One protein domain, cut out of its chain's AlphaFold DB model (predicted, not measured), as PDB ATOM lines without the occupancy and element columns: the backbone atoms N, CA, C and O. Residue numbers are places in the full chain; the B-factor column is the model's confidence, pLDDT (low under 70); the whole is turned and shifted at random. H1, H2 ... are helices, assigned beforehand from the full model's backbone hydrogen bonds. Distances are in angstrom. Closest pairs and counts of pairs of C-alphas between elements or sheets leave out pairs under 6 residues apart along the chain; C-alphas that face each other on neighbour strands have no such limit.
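AT A GLANCE: This is residues 211 to 235, 252 to 285, 294 to 312 and 320 to 346 of the 626 residues of an uncharacterized protein of Streptomyces buecherae (UniProt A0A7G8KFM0). What is seen first? H2 and H6 lie side by side as the core; H3 crosses H6 and packs on the first part of H1. What builds it? The 105 printed residues hold six named helices, H1 to H6 in order: all helix, compact, radius of gyration of the C-alphas 13.2 A, spans 39 by 33 by 24 A.

HOW THE PARTS SIT: What does H1, residues 213 to 228, touch? Its residues 213 to 220 alone touch H3, residues 271 to 278; the closest C-alphas, Arg 213 and Ala 273, are 4.0 A apart. It only just touches H2, residues 259 to 268, with 3 pairs of C-alphas within 8 A; the closest, Ala 220 and Leu 263, are 6.9 A apart. And H6, residues 325 to 339? It touches H2 at a shallow tilt of 28 degrees, the same way; the closest C-alphas, Gly 268 and Ala 333, are 3.8 A apart. What of the rest? H4, residues 294 to 299, only just touches H3, with 3 pairs; H5, residues 320 to 323, touches no helix. Are O i to N i+4 pairs within hydrogen-bond range? Every one is in H2, H3 and H6, 10 of 12 in H1 and 1 of 2 in H4; H5 is too short.

IN THESE COORDINATES: Where does H1 begin? C-alpha 213 is at (-4.514, -22.406, 53.397). Where does H6 end? C-alpha 339 is at (-14.399, -16.502, 64.377); H1 and H6 each measure 21.4 A.

THE WHOLE: Where are cuts? Residues 236 to 251, 286 to 293 and 313 to 319 are not printed; the C-alpha gaps are 17.3 A, 15.4 A and 13.6 A. Where is confidence low? The pLDDT is under 70 at residues 252 to 253, 311 to 312 and 320 to 323.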
ATOM      1  N   TYR A 211      -7.123 -28.396  56.932       93.31
ATOM      2  CA  TYR A 211      -6.249 -28.186  55.787       93.31
ATOM      3  C   TYR A 211      -5.532 -26.842  55.882       93.31
ATOM      4  O   TYR A 211      -6.105 -25.835  56.299       93.31
ATOM      5  N   ASP A 212      -4.271 -26.813  55.456       91.00
ATOM      6  CA  ASP A 212      -3.510 -25.569  55.349       91.00
ATOM      7  C   ASP A 212      -4.044 -24.700  54.205       91.00
ATOM      8  O   ASP A 212      -4.378 -25.197  53.124       91.00
ATOM      9  N   ARG A 213      -4.066 -23.378  54.409       91.50
ATOM     10  CA  ARG A 213      -4.514 -22.406  53.397       91.50
ATOM     11  C   ARG A 213      -3.759 -22.513  52.071       91.50
ATOM     12  O   ARG A 213      -4.325 -22.271  51.011       91.50
ATOM     13  N   ARG A 214      -2.477 -22.883  52.103       89.38
ATOM     14  CA  ARG A 214      -1.614 -23.004  50.922       89.38
ATOM     15  C   ARG A 214      -1.988 -24.221  50.071       89.38
ATOM     16  O   ARG A 214      -1.653 -24.235  48.891       89.38
ATOM     17  N   PHE A 215      -2.686 -25.204  50.642       93.81
ATOM     18  CA  PHE A 215      -3.316 -26.299  49.906       93.81
ATOM     19  C   PHE A 215      -4.760 -25.957  49.530       93.81
ATOM     20  O   PHE A 215      -5.114 -26.004  48.353       93.81
ATOM     21  N   LEU A 216      -5.587 -25.575  50.508       96.12
ATOM     22  CA  LEU A 216      -7.030 -25.466  50.302       96.12
ATOM     23  C   LEU A 216      -7.413 -24.281  49.402       96.12
ATOM     24  O   LEU A 216      -8.254 -24.433  48.518       96.12
ATOM     25  N   ASN A 217      -6.784 -23.111  49.562       96.44
ATOM     26  CA  ASN A 217      -7.169 -21.914  48.808       96.44
ATOM     27  C   ASN A 217      -6.876 -22.023  47.299       96.44
ATOM     28  O   ASN A 217      -7.751 -21.632  46.526       96.44
ATOM     29  N   PRO A 218      -5.724 -22.553  46.831       95.06
ATOM     30  CA  PRO A 218      -5.506 -22.775  45.399       95.06
ATOM     31  C   PRO A 218      -6.501 -23.746  44.758       95.06
ATOM     32  O   PRO A 218      -6.888 -23.528  43.612       95.06
ATOM     33  N   ILE A 219      -6.921 -24.789  45.483       97.25
ATOM     34  CA  ILE A 219      -7.955 -25.731  45.026       97.25
ATOM     35  C   ILE A 219      -9.316 -25.031  44.954       97.25
ATOM     36  O   ILE A 219      -9.983 -25.085  43.924       97.25
ATOM     37  N   ALA A 220      -9.684 -24.287  46.000       97.62
ATOM     38  CA  ALA A 220     -10.922 -23.514  46.047       97.62
ATOM     39  C   ALA A 220     -11.033 -22.509  44.892       97.62
ATOM     40  O   ALA A 220     -12.058 -22.427  44.221       97.62
ATOM     41  N   GLN A 221      -9.956 -21.759  44.636       96.12
ATOM     42  CA  GLN A 221      -9.885 -20.797  43.535       96.12
ATOM     43  C   GLN A 221     -10.092 -21.468  42.176       96.12
ATOM     44  O   GLN A 221     -10.741 -20.891  41.304       96.12
ATOM     45  N   ASP A 222      -9.558 -22.673  41.989       96.00
ATOM     46  CA  ASP A 222      -9.694 -23.424  40.744       96.00
ATOM     47  C   ASP A 222     -11.129 -23.917  40.536       96.00
ATOM     48  O   ASP A 222     -11.720 -23.664  39.489       96.00
ATOM     49  N   MET A 223     -11.734 -24.510  41.572       96.69
ATOM     50  CA  MET A 223     -13.128 -24.964  41.549       96.69
ATOM     51  C   MET A 223     -14.106 -23.815  41.276       96.69
ATOM     52  O   MET A 223     -14.980 -23.935  40.417       96.69
ATOM     53  N   VAL A 224     -13.930 -22.672  41.948       96.00
ATOM     54  CA  VAL A 224     -14.751 -21.469  41.714       96.00
ATOM     55  C   VAL A 224     -14.528 -20.925  40.308       96.00
ATOM     56  O   VAL A 224     -15.476 -20.533  39.634       96.00
ATOM     57  N   THR A 225     -13.283 -20.915  39.826       94.88
ATOM     58  CA  THR A 225     -12.976 -20.492  38.452       94.88
ATOM     59  C   THR A 225     -13.694 -21.367  37.423       94.88
ATOM     60  O   THR A 225     -14.191 -20.837  36.432       94.88
ATOM     61  N   LEU A 226     -13.778 -22.679  37.652       93.50
ATOM     62  CA  LEU A 226     -14.458 -23.614  36.753       93.50
ATOM     63  C   LEU A 226     -15.965 -23.375  36.705       93.50
ATOM     64  O   LEU A 226     -16.499 -23.185  35.612       93.50
ATOM     65  N   GLU A 227     -16.641 -23.306  37.856       93.62
ATOM     66  CA  GLU A 227     -18.082 -23.009  37.885       93.62
ATOM     67  C   GLU A 227     -18.386 -21.662  37.222       93.62
ATOM     68  O   GLU A 227     -19.302 -21.548  36.410       93.62
ATOM     69  N   ARG A 228     -17.554 -20.644  37.474       93.31
ATOM     70  CA  ARG A 228     -17.709 -19.315  36.862       93.31
ATOM     71  C   ARG A 228     -17.455 -19.289  35.357       93.31
ATOM     72  O   ARG A 228     -17.937 -18.383  34.683       93.31
ATOM     73  N   LYS A 229     -16.714 -20.262  34.820       92.06
ATOM     74  CA  LYS A 229     -16.558 -20.480  33.372       92.06
ATOM     75  C   LYS A 229     -17.703 -21.301  32.766       92.06
ATOM     76  O   LYS A 229     -17.687 -21.546  31.564       92.06
ATOM     77  N   GLY A 230     -18.691 -21.699  33.568       87.19
ATOM     78  CA  GLY A 230     -19.844 -22.479  33.126       87.19
ATOM     79  C   GLY A 230     -19.616 -23.989  33.144       87.19
ATOM     80  O   GLY A 230     -20.354 -24.710  32.477       87.19
ATOM     81  N   ALA A 231     -18.606 -24.481  33.873       86.06
ATOM     82  CA  ALA A 231     -18.465 -25.916  34.090       86.06
ATOM     83  C   ALA A 231     -19.695 -26.449  34.840       86.06
ATOM     84  O   ALA A 231     -20.095 -25.897  35.864       86.06
ATOM     85  N   SER A 232     -20.274 -27.530  34.322       81.94
ATOM     86  CA  SER A 232     -21.298 -28.308  35.013       81.94
ATOM     87  C   SER A 232     -20.643 -29.527  35.650       81.94
ATOM     88  O   SER A 232     -19.816 -30.184  35.014       81.94
ATOM     89  N   TRP A 233     -21.012 -29.832  36.891       87.12
ATOM     90  CA  TRP A 233     -20.560 -31.043  37.568       87.12
ATOM     91  C   TRP A 233     -21.414 -32.229  37.108       87.12
ATOM     92  O   TRP A 233     -22.638 -32.166  37.244       87.12
ATOM     93  N   PRO A 234     -20.817 -33.300  36.554       84.69
ATOM     94  CA  PRO A 234     -21.577 -34.474  36.138       84.69
ATOM     95  C   PRO A 234     -22.346 -35.086  37.312       84.69
ATOM     96  O   PRO A 234     -21.769 -35.342  38.365       84.69
ATOM     97  N   VAL A 235     -23.634 -35.355  37.128       76.00
ATOM     98  CA  VAL A 235     -24.469 -36.075  38.101       76.00
ATOM     99  C   VAL A 235     -24.914 -37.380  37.455       76.00
ATOM    100  O   VAL A 235     -25.178 -37.410  36.251       76.00
ATOM    101  N   LYS A 252     -24.684 -38.589  55.466       66.25
ATOM    102  CA  LYS A 252     -25.975 -39.167  55.052       66.25
ATOM    103  C   LYS A 252     -26.859 -38.206  54.254       66.25
ATOM    104  O   LYS A 252     -27.795 -38.655  53.608       66.25
ATOM    105  N   GLU A 253     -26.592 -36.902  54.325       66.25
ATOM    106  CA  GLU A 253     -27.429 -35.888  53.669       66.25
ATOM    107  C   GLU A 253     -27.062 -35.645  52.198       66.25
ATOM    108  O   GLU A 253     -27.842 -35.013  51.497       66.25
ATOM    109  N   THR A 254     -25.894 -36.104  51.726       74.62
ATOM    110  CA  THR A 254     -25.437 -35.839  50.352       74.62
ATOM    111  C   THR A 254     -24.645 -37.019  49.763       74.62
ATOM    112  O   THR A 254     -23.723 -37.517  50.409       74.62
ATOM    113  N   PRO A 255     -24.926 -37.411  48.507       80.56
ATOM    114  CA  PRO A 255     -24.136 -38.363  47.734       80.56
ATOM    115  C   PRO A 255     -22.792 -37.792  47.243       80.56
ATOM    116  O   PRO A 255     -21.966 -38.559  46.763       80.56
ATOM    117  N   GLY A 256     -22.522 -36.489  47.366       86.44
ATOM    118  CA  GLY A 256     -21.230 -35.872  47.042       86.44
ATOM    119  C   GLY A 256     -21.024 -35.513  45.570       86.44
ATOM    120  O   GLY A 256     -19.883 -35.477  45.116       86.44
ATOM    121  N   TRP A 257     -22.098 -35.261  44.821       87.19
ATOM    122  CA  TRP A 257     -22.023 -34.812  43.428       87.19
ATOM    123  C   TRP A 257     -21.739 -33.310  43.316       87.19
ATOM    124  O   TRP A 257     -21.161 -32.878  42.320       87.19
ATOM    125  N   ASP A 258     -22.084 -32.514  44.327       90.19
ATOM    126  CA  ASP A 258     -21.643 -31.124  44.426       90.19
ATOM    127  C   ASP A 258     -20.285 -31.033  45.154       90.19
ATOM    128  O   ASP A 258     -20.226 -31.183  46.382       90.19
ATOM    129  N   PRO A 259     -19.174 -30.736  44.452       93.75
ATOM    130  CA  PRO A 259     -17.875 -30.662  45.102       93.75
ATOM    131  C   PRO A 259     -17.747 -29.451  46.039       93.75
ATOM    132  O   PRO A 259     -16.907 -29.459  46.945       93.75
ATOM    133  N   MET A 260     -18.585 -28.419  45.877       94.38
ATOM    134  CA  MET A 260     -18.572 -27.258  46.766       94.38
ATOM    135  C   MET A 260     -19.036 -27.618  48.174       94.38
ATOM    136  O   MET A 260     -18.562 -27.002  49.125       94.38
ATOM    137  N   THR A 261     -19.870 -28.649  48.348       92.69
ATOM    138  CA  THR A 261     -20.252 -29.137  49.683       92.69
ATOM    139  C   THR A 261     -19.020 -29.553  50.487       92.69
ATOM    140  O   THR A 261     -18.828 -29.105  51.617       92.69
ATOM    141  N   GLY A 262     -18.145 -30.367  49.886       94.25
ATOM    142  CA  GLY A 262     -16.913 -30.824  50.529       94.25
ATOM    143  C   GLY A 262     -15.883 -29.714  50.717       94.25
ATOM    144  O   GLY A 262     -15.228 -29.657  51.755       94.25
ATOM    145  N   LEU A 263     -15.775 -28.792  49.757       97.25
ATOM    146  CA  LEU A 263     -14.906 -27.620  49.877       97.25
ATOM    147  C   LEU A 263     -15.332 -26.696  51.030       97.25
ATOM    148  O   LEU A 263     -14.495 -26.238  51.807       97.25
ATOM    149  N   LEU A 264     -16.626 -26.408  51.150       97.69
ATOM    150  CA  LEU A 264     -17.160 -25.547  52.206       97.69
ATOM    151  C   LEU A 264     -17.073 -26.228  53.573       97.69
ATOM    152  O   LEU A 264     -16.698 -25.580  54.550       97.69
ATOM    153  N   ALA A 265     -17.307 -27.543  53.637       95.69
ATOM    154  CA  ALA A 265     -17.011 -28.325  54.833       95.69
ATOM    155  C   ALA A 265     -15.536 -28.155  55.234       95.69
ATOM    156  O   ALA A 265     -15.273 -27.800  56.384       95.69
ATOM    157  N   ALA A 266     -14.609 -28.257  54.267       96.75
ATOM    158  CA  ALA A 266     -13.177 -28.055  54.479       96.75
ATOM    159  C   ALA A 266     -12.836 -26.713  55.127       96.75
ATOM    160  O   ALA A 266     -12.052 -26.637  56.078       96.75
ATOM    161  N   PHE A 267     -13.448 -25.643  54.629       98.38
ATOM    162  CA  PHE A 267     -13.308 -24.309  55.197       98.38
ATOM    163  C   PHE A 267     -13.914 -24.198  56.600       98.38
ATOM    164  O   PHE A 267     -13.310 -23.574  57.478       98.38
ATOM    165  N   GLY A 268     -15.039 -24.869  56.853       97.50
ATOM    166  CA  GLY A 268     -15.679 -24.937  58.166       97.50
ATOM    167  C   GLY A 268     -14.754 -25.427  59.281       97.50
ATOM    168  O   GLY A 268     -14.896 -25.001  60.420       97.50
ATOM    169  N   HIS A 269     -13.759 -26.256  58.976       95.00
ATOM    170  CA  HIS A 269     -12.788 -26.751  59.959       95.00
ATOM    171  C   HIS A 269     -11.356 -26.233  59.751       95.00
ATOM    172  O   HIS A 269     -10.436 -26.673  60.447       95.00
ATOM    173  N   SER A 270     -11.163 -25.289  58.823       96.19
ATOM    174  CA  SER A 270      -9.860 -24.717  58.452       96.19
ATOM    175  C   SER A 270      -9.914 -23.179  58.491       96.19
ATOM    176  O   SER A 270      -9.977 -22.534  57.441       96.19
ATOM    177  N   PRO A 271      -9.902 -22.556  59.684       95.75
ATOM    178  CA  PRO A 271     -10.246 -21.140  59.852       95.75
ATOM    179  C   PRO A 271      -9.330 -20.156  59.133       95.75
ATOM    180  O   PRO A 271      -9.809 -19.185  58.550       95.75
ATOM    181  N   GLU A 272      -8.021 -20.404  59.115       94.19
ATOM    182  CA  GLU A 272      -7.078 -19.533  58.405       94.19
ATOM    183  C   GLU A 272      -7.314 -19.571  56.886       94.19
ATOM    184  O   GLU A 272      -7.328 -18.531  56.221       94.19
ATOM    185  N   ALA A 273      -7.559 -20.767  56.340       96.31
ATOM    186  CA  ALA A 273      -7.898 -20.965  54.935       96.31
ATOM    187  C   ALA A 273      -9.230 -20.291  54.582       96.31
ATOM    188  O   ALA A 273      -9.303 -19.567  53.585       96.31
ATOM    189  N   SER A 274     -10.241 -20.464  55.440       98.38
ATOM    190  CA  SER A 274     -11.576 -19.886  55.276       98.38
ATOM    191  C   SER A 274     -11.529 -18.359  55.276       98.38
ATOM    192  O   SER A 274     -11.946 -17.723  54.308       98.38
ATOM    193  N   THR A 275     -10.896 -17.769  56.296       98.19
ATOM    194  CA  THR A 275     -10.684 -16.315  56.402       98.19
ATOM    195  C   THR A 275      -9.992 -15.781  55.147       98.19
ATOM    196  O   THR A 275     -10.470 -14.835  54.518       98.19
ATOM    197  N   THR A 276      -8.887 -16.419  54.740       97.25
ATOM    198  CA  THR A 276      -8.102 -16.010  53.564       97.25
ATOM    199  C   THR A 276      -8.935 -16.088  52.282       97.25
ATOM    200  O   THR A 276      -8.815 -15.234  51.403       97.25
ATOM    201  N   PHE A 277      -9.782 -17.110  52.150       98.38
ATOM    202  CA  PHE A 277     -10.591 -17.321  50.958       98.38
ATOM    203  C   PHE A 277     -11.724 -16.295  50.849       98.38
ATOM    204  O   PHE A 277     -11.812 -15.624  49.821       98.38
ATOM    205  N   PHE A 278     -12.541 -16.120  51.893       98.50
ATOM    206  CA  PHE A 278     -13.680 -15.190  51.876       98.50
ATOM    207  C   PHE A 278     -13.267 -13.712  51.917       98.50
ATOM    208  O   PHE A 278     -14.009 -12.853  51.444       98.50
ATOM    209  N   SER A 279     -12.056 -13.406  52.390       96.81
ATOM    210  CA  SER A 279     -11.466 -12.062  52.264       96.81
ATOM    211  C   SER A 279     -10.972 -11.753  50.845       96.81
ATOM    212  O   SER A 279     -10.719 -10.593  50.513       96.81
ATOM    213  N   GLY A 280     -10.813 -12.782  50.010       95.88
ATOM    214  CA  GLY A 280     -10.268 -12.686  48.663       95.88
ATOM    215  C   GLY A 280     -11.315 -12.553  47.555       95.88
ATOM    216  O   GLY A 280     -12.521 -12.412  47.766       95.88
ATOM    217  N   SER A 281     -10.822 -12.620  46.321       95.50
ATOM    218  CA  SER A 281     -11.631 -12.596  45.103       95.50
ATOM    219  C   SER A 281     -11.087 -13.574  44.073       95.50
ATOM    220  O   SER A 281      -9.882 -13.823  44.038       95.50
ATOM    221  N   THR A 282     -11.954 -14.039  43.181       93.69
ATOM    222  CA  THR A 282     -11.577 -14.831  42.007       93.69
ATOM    223  C   THR A 282     -11.723 -13.984  40.737       93.69
ATOM    224  O   THR A 282     -12.646 -13.173  40.612       93.69
ATOM    225  N   GLY A 283     -10.838 -14.181  39.758       90.00
ATOM    226  CA  GLY A 283     -10.788 -13.385  38.522       90.00
ATOM    227  C   GLY A 283     -10.090 -12.025  38.683       90.00
ATOM    228  O   GLY A 283      -9.542 -11.707  39.738       90.00
ATOM    229  N   GLY A 284     -10.116 -11.208  37.629       87.12
ATOM    230  CA  GLY A 284      -9.348  -9.963  37.525       87.12
ATOM    231  C   GLY A 284      -7.897 -10.170  37.076       87.12
ATOM    232  O   GLY A 284      -7.454 -11.291  36.823       87.12
ATOM    233  N   GLY A 285      -7.143  -9.073  36.952       81.69
ATOM    234  CA  GLY A 285      -5.775  -9.111  36.426       81.69
ATOM    235  C   GLY A 285      -5.739  -9.666  34.998       81.69
ATOM    236  O   GLY A 285      -6.452  -9.166  34.135       81.69
ATOM    237  N   ASN A 294     -15.060 -13.668  46.635       96.81
ATOM    238  CA  ASN A 294     -15.454 -15.054  46.873       96.81
ATOM    239  C   ASN A 294     -16.707 -15.134  47.752       96.81
ATOM    240  O   ASN A 294     -17.452 -16.098  47.643       96.81
ATOM    241  N   LEU A 295     -16.950 -14.117  48.581       95.94
ATOM    242  CA  LEU A 295     -18.175 -14.000  49.360       95.94
ATOM    243  C   LEU A 295     -19.391 -13.774  48.449       95.94
ATOM    244  O   LEU A 295     -20.327 -14.563  48.502       95.94
ATOM    245  N   ASP A 296     -19.337 -12.790  47.544       94.44
ATOM    246  CA  ASP A 296     -20.443 -12.492  46.615       94.44
ATOM    247  C   ASP A 296     -20.769 -13.697  45.728       94.44
ATOM    248  O   ASP A 296     -21.932 -13.963  45.440       94.44
ATOM    249  N   PHE A 297     -19.751 -14.471  45.332       95.69
ATOM    250  CA  PHE A 297     -19.957 -15.703  44.572       95.69
ATOM    251  C   PHE A 297     -20.873 -16.703  45.295       95.69
ATOM    252  O   PHE A 297     -21.626 -17.408  44.632       95.69
ATOM    253  N   PHE A 298     -20.825 -16.778  46.625       95.62
ATOM    254  CA  PHE A 298     -21.646 -17.712  47.398       95.62
ATOM    255  C   PHE A 298     -22.937 -17.098  47.951       95.62
ATOM    256  O   PHE A 298     -23.885 -17.848  48.175       95.62
ATOM    257  N   LEU A 299     -22.976 -15.783  48.195       93.19
ATOM    258  CA  LEU A 299     -24.118 -15.125  48.844       93.19
ATOM    259  C   LEU A 299     -25.095 -14.458  47.874       93.19
ATOM    260  O   LEU A 299     -26.276 -14.375  48.183       93.19
ATOM    261  N   SER A 300     -24.629 -13.992  46.713       85.81
ATOM    262  CA  SER A 300     -25.481 -13.244  45.787       85.81
ATOM    263  C   SER A 300     -26.456 -14.168  45.057       85.81
ATOM    264  O   SER A 300     -26.033 -15.116  44.397       85.81
ATOM    265  N   GLU A 301     -27.750 -13.852  45.093       76.88
ATOM    266  CA  GLU A 301     -28.757 -14.587  44.313       76.88
ATOM    267  C   GLU A 301     -28.645 -14.300  42.803       76.88
ATOM    268  O   GLU A 301     -28.746 -15.215  41.987       76.88
ATOM    269  N   ASP A 302     -28.350 -13.051  42.424       74.62
ATOM    270  CA  ASP A 302     -28.305 -12.619  41.018       74.62
ATOM    271  C   ASP A 302     -26.999 -12.979  40.301       74.62
ATOM    272  O   ASP A 302     -26.982 -13.319  39.114       74.62
ATOM    273  N   SER A 303     -25.875 -12.831  41.003       75.69
ATOM    274  CA  SER A 303     -24.531 -12.928  40.417       75.69
ATOM    275  C   SER A 303     -23.697 -14.075  40.980       75.69
ATOM    276  O   SER A 303     -22.562 -14.293  40.536       75.69
ATOM    277  N   GLY A 304     -24.252 -14.796  41.953       81.00
ATOM    278  CA  GLY A 304     -23.587 -15.889  42.628       81.00
ATOM    279  C   GLY A 304     -23.818 -17.243  41.973       81.00
ATOM    280  O   GLY A 304     -24.224 -17.400  40.818       81.00
ATOM    281  N   ARG A 305     -23.456 -18.254  42.747       89.50
ATOM    282  CA  ARG A 305     -23.478 -19.654  42.381       89.50
ATOM    283  C   ARG A 305     -24.908 -20.178  42.282       89.50
ATOM    284  O   ARG A 305     -25.722 -19.989  43.180       89.50
ATOM    285  N   LYS A 306     -25.161 -20.985  41.250       86.19
ATOM    286  CA  LYS A 306     -26.342 -21.853  41.203       86.19
ATOM    287  C   LYS A 306     -26.094 -23.099  42.044       86.19
ATOM    288  O   LYS A 306     -25.172 -23.862  41.764       86.19
ATOM    289  N   TRP A 307     -26.907 -23.289  43.074       85.25
ATOM    290  CA  TRP A 307     -26.769 -24.413  43.990       85.25
ATOM    291  C   TRP A 307     -27.240 -25.714  43.346       85.25
ATOM    292  O   TRP A 307     -28.346 -25.785  42.812       85.25
ATOM    293  N   LEU A 308     -26.409 -26.751  43.421       78.69
ATOM    294  CA  LEU A 308     -26.815 -28.089  43.022       78.69
ATOM    295  C   LEU A 308     -27.628 -28.734  44.154       78.69
ATOM    296  O   LEU A 308     -27.184 -28.695  45.300       78.69
ATOM    297  N   PRO A 309     -28.764 -29.389  43.855       70.06
ATOM    298  CA  PRO A 309     -29.530 -30.149  44.846       70.06
ATOM    299  C   PRO A 309     -28.725 -31.266  45.519       70.06
ATOM    300  O   PRO A 309     -29.074 -31.686  46.616       70.06
ATOM    301  N   ASP A 310     -27.669 -31.737  44.843       72.19
ATOM    302  CA  ASP A 310     -26.750 -32.780  45.301       72.19
ATOM    303  C   ASP A 310     -27.497 -34.072  45.672       72.19
ATOM    304  O   ASP A 310     -27.595 -34.474  46.828       72.19
ATOM    305  N   ARG A 311     -28.111 -34.700  44.662       68.06
ATOM    306  CA  ARG A 311     -28.976 -35.877  44.814       68.06
ATOM    307  C   ARG A 311     -28.596 -36.982  43.862       68.06
ATOM    308  O   ARG A 311     -28.275 -36.725  42.707       68.06
ATOM    309  N   THR A 312     -28.773 -38.215  44.324       57.44
ATOM    310  CA  THR A 312     -28.573 -39.414  43.510       57.44
ATOM    311  C   THR A 312     -29.596 -39.520  42.384       57.44
ATOM    312  O   THR A 312     -29.332 -40.152  41.369       57.44
ATOM    313  N   ASP A 320     -37.114 -28.515  48.375       53.97
ATOM    314  CA  ASP A 320     -35.769 -29.027  48.634       53.97
ATOM    315  C   ASP A 320     -34.648 -28.011  48.371       53.97
ATOM    316  O   ASP A 320     -33.514 -28.231  48.805       53.97
ATOM    317  N   GLU A 321     -34.932 -26.886  47.706       55.06
ATOM    318  CA  GLU A 321     -33.914 -25.866  47.402       55.06
ATOM    319  C   GLU A 321     -33.349 -25.203  48.667       55.06
ATOM    320  O   GLU A 321     -32.162 -24.858  48.725       55.06
ATOM    321  N   SER A 322     -34.164 -25.080  49.717       53.03
ATOM    322  CA  SER A 322     -33.753 -24.605  51.045       53.03
ATOM    323  C   SER A 322     -33.057 -25.688  51.876       53.03
ATOM    324  O   SER A 322     -32.574 -25.404  52.965       53.03
ATOM    325  N   ARG A 323     -32.951 -26.933  51.392       62.44
ATOM    326  CA  ARG A 323     -32.350 -28.068  52.122       62.44
ATOM    327  C   ARG A 323     -31.035 -28.552  51.516       62.44
ATOM    328  O   ARG A 323     -30.544 -29.611  51.900       62.44
ATOM    329  N   ILE A 324     -30.451 -27.772  50.606       75.00
ATOM    330  CA  ILE A 324     -29.185 -28.097  49.944       75.00
ATOM    331  C   ILE A 324     -28.048 -28.134  50.985       75.00
ATOM    332  O   ILE A 324     -27.721 -27.090  51.562       75.00
ATOM    333  N   PRO A 325     -27.394 -29.293  51.216       80.81
ATOM    334  CA  PRO A 325     -26.368 -29.442  52.254       80.81
ATOM    335  C   PRO A 325     -25.196 -28.464  52.116       80.81
ATOM    336  O   PRO A 325     -24.654 -27.986  53.114       80.81
ATOM    337  N   ALA A 326     -24.845 -28.101  50.880       88.56
ATOM    338  CA  ALA A 326     -23.792 -27.140  50.579       88.56
ATOM    339  C   ALA A 326     -24.042 -25.754  51.211       88.56
ATOM    340  O   ALA A 326     -23.094 -25.093  51.631       88.56
ATOM    341  N   LYS A 327     -25.305 -25.327  51.356       91.88
ATOM    342  CA  LYS A 327     -25.660 -24.055  52.009       91.88
ATOM    343  C   LYS A 327     -25.393 -24.106  53.515       91.88
ATOM    344  O   LYS A 327     -24.817 -23.183  54.080       91.88
ATOM    345  N   ARG A 328     -25.710 -25.226  54.173       92.06
ATOM    346  CA  ARG A 328     -25.336 -25.438  55.582       92.06
ATOM    347  C   ARG A 328     -23.811 -25.436  55.747       92.06
ATOM    348  O   ARG A 328     -23.287 -24.795  56.655       92.06
ATOM    349  N   ALA A 329     -23.095 -26.108  54.842       94.62
ATOM    350  CA  ALA A 329     -21.634 -26.105  54.829       94.62
ATOM    351  C   ALA A 329     -21.057 -24.692  54.628       94.62
ATOM    352  O   ALA A 329     -20.063 -24.351  55.267       94.62
ATOM    353  N   LEU A 330     -21.699 -23.844  53.814       97.44
ATOM    354  CA  LEU A 330     -21.350 -22.426  53.688       97.44
ATOM    355  C   LEU A 330     -21.501 -21.683  55.019       97.44
ATOM    356  O   LEU A 330     -20.590 -20.953  55.398       97.44
ATOM    357  N   GLY A 331     -22.591 -21.908  55.757       97.75
ATOM    358  CA  GLY A 331     -22.772 -21.351  57.102       97.75
ATOM    359  C   GLY A 331     -21.601 -21.694  58.028       97.75
ATOM    360  O   GLY A 331     -20.985 -20.800  58.608       97.75
ATOM    361  N   HIS A 332     -21.217 -22.973  58.082       97.94
ATOM    362  CA  HIS A 332     -20.055 -23.425  58.854       97.94
ATOM    363  C   HIS A 332     -18.742 -22.779  58.379       97.94
ATOM    364  O   HIS A 332     -17.900 -22.396  59.193       97.94
ATOM    365  N   ALA A 333     -18.555 -22.643  57.065       98.62
ATOM    366  CA  ALA A 333     -17.378 -22.013  56.478       98.62
ATOM    367  C   ALA A 333     -17.259 -20.536  56.885       98.62
ATOM    368  O   ALA A 333     -16.173 -20.104  57.278       98.62
ATOM    369  N   LEU A 334     -18.364 -19.787  56.852       98.69
ATOM    370  CA  LEU A 334     -18.426 -18.386  57.279       98.69
ATOM    371  C   LEU A 334     -18.222 -18.235  58.788       98.69
ATOM    372  O   LEU A 334     -17.450 -17.375  59.206       98.69
ATOM    373  N   GLU A 335     -18.827 -19.102  59.607       98.19
ATOM    374  CA  GLU A 335     -18.563 -19.138  61.053       98.19
ATOM    375  C   GLU A 335     -17.065 -19.336  61.315       98.19
ATOM    376  O   GLU A 335     -16.455 -18.638  62.121       98.19
ATOM    377  N   SER A 336     -16.428 -20.225  60.557       98.06
ATOM    378  CA  SER A 336     -14.993 -20.461  60.668       98.06
ATOM    379  C   SER A 336     -14.138 -19.275  60.204       98.06
ATOM    380  O   SER A 336     -13.157 -18.908  60.860       98.06
ATOM    381  N   ALA A 337     -14.548 -18.623  59.112       98.38
ATOM    382  CA  ALA A 337     -13.878 -17.455  58.542       98.38
ATOM    383  C   ALA A 337     -13.927 -16.223  59.448       98.38
ATOM    384  O   ALA A 337     -12.987 -15.439  59.454       98.38
ATOM    385  N   THR A 338     -15.020 -16.030  60.181       97.44
ATOM    386  CA  THR A 338     -15.233 -14.835  61.010       97.44
ATOM    387  C   THR A 338     -14.739 -15.027  62.436       97.44
ATOM    388  O   THR A 338     -14.248 -14.082  63.042       97.44
ATOM    389  N   THR A 339     -14.819 -16.239  62.989       94.31
ATOM    390  CA  THR A 339     -14.399 -16.502  64.377       94.31
ATOM    391  C   THR A 339     -12.930 -16.914  64.499       94.31
ATOM    392  O   THR A 339     -12.366 -16.911  65.597       94.31
ATOM    393  N   GLY A 340     -12.289 -17.303  63.389       93.88
ATOM    394  CA  GLY A 340     -10.924 -17.831  63.409       93.88
ATOM    395  C   GLY A 340     -10.813 -19.211  64.063       93.88
ATOM    396  O   GLY A 340      -9.761 -19.563  64.612       93.88
ATOM    397  N   ARG A 341     -11.898 -19.992  64.046       92.88
ATOM    398  CA  ARG A 341     -12.008 -21.315  64.679       92.88
ATOM    399  C   ARG A 341     -12.751 -22.295  63.790       92.88
ATOM    400  O   ARG A 341     -13.543 -21.863  62.976       92.88
ATOM    401  N   PRO A 342     -12.582 -23.608  63.980       95.06
ATOM    402  CA  PRO A 342     -13.536 -24.561  63.434       95.06
ATOM    403  C   PRO A 342     -14.968 -24.230  63.883       95.06
ATOM    404  O   PRO A 342     -15.181 -23.858  65.042       95.06
ATOM    405  N   TYR A 343     -15.941 -24.393  62.989       94.25
ATOM    406  CA  TYR A 343     -17.356 -24.204  63.305       94.25
ATOM    407  C   TYR A 343     -17.766 -25.065  64.507       94.25
ATOM    408  O   TYR A 343     -17.257 -26.171  64.717       94.25
ATOM    409  N   GLY A 344     -18.672 -24.551  65.333       88.19
ATOM    410  CA  GLY A 344     -19.140 -25.258  66.520       88.19
ATOM    411  C   GLY A 344     -18.136 -25.318  67.678       88.19
ATOM    412  O   GLY A 344     -18.567 -25.659  68.785       88.19
ATOM    413  N   ASP A 345     -16.864 -24.918  67.501       89.25
ATOM    414  CA  ASP A 345     -15.854 -24.887  68.573       89.25
ATOM    415  C   ASP A 345     -16.425 -24.188  69.814       89.25
ATOM    416  O   ASP A 345     -17.014 -23.107  69.726       89.25
ATOM    417  N   GLY A 346     -16.295 -24.841  70.970       81.69
ATOM    418  CA  GLY A 346     -16.745 -24.382  72.285       81.69
ATOM    419  C   GLY A 346     -15.670 -23.646  73.085       81.69
ATOM    420  O   GLY A 346     -15.936 -23.232  74.208       81.69
TER     421      GLY A 346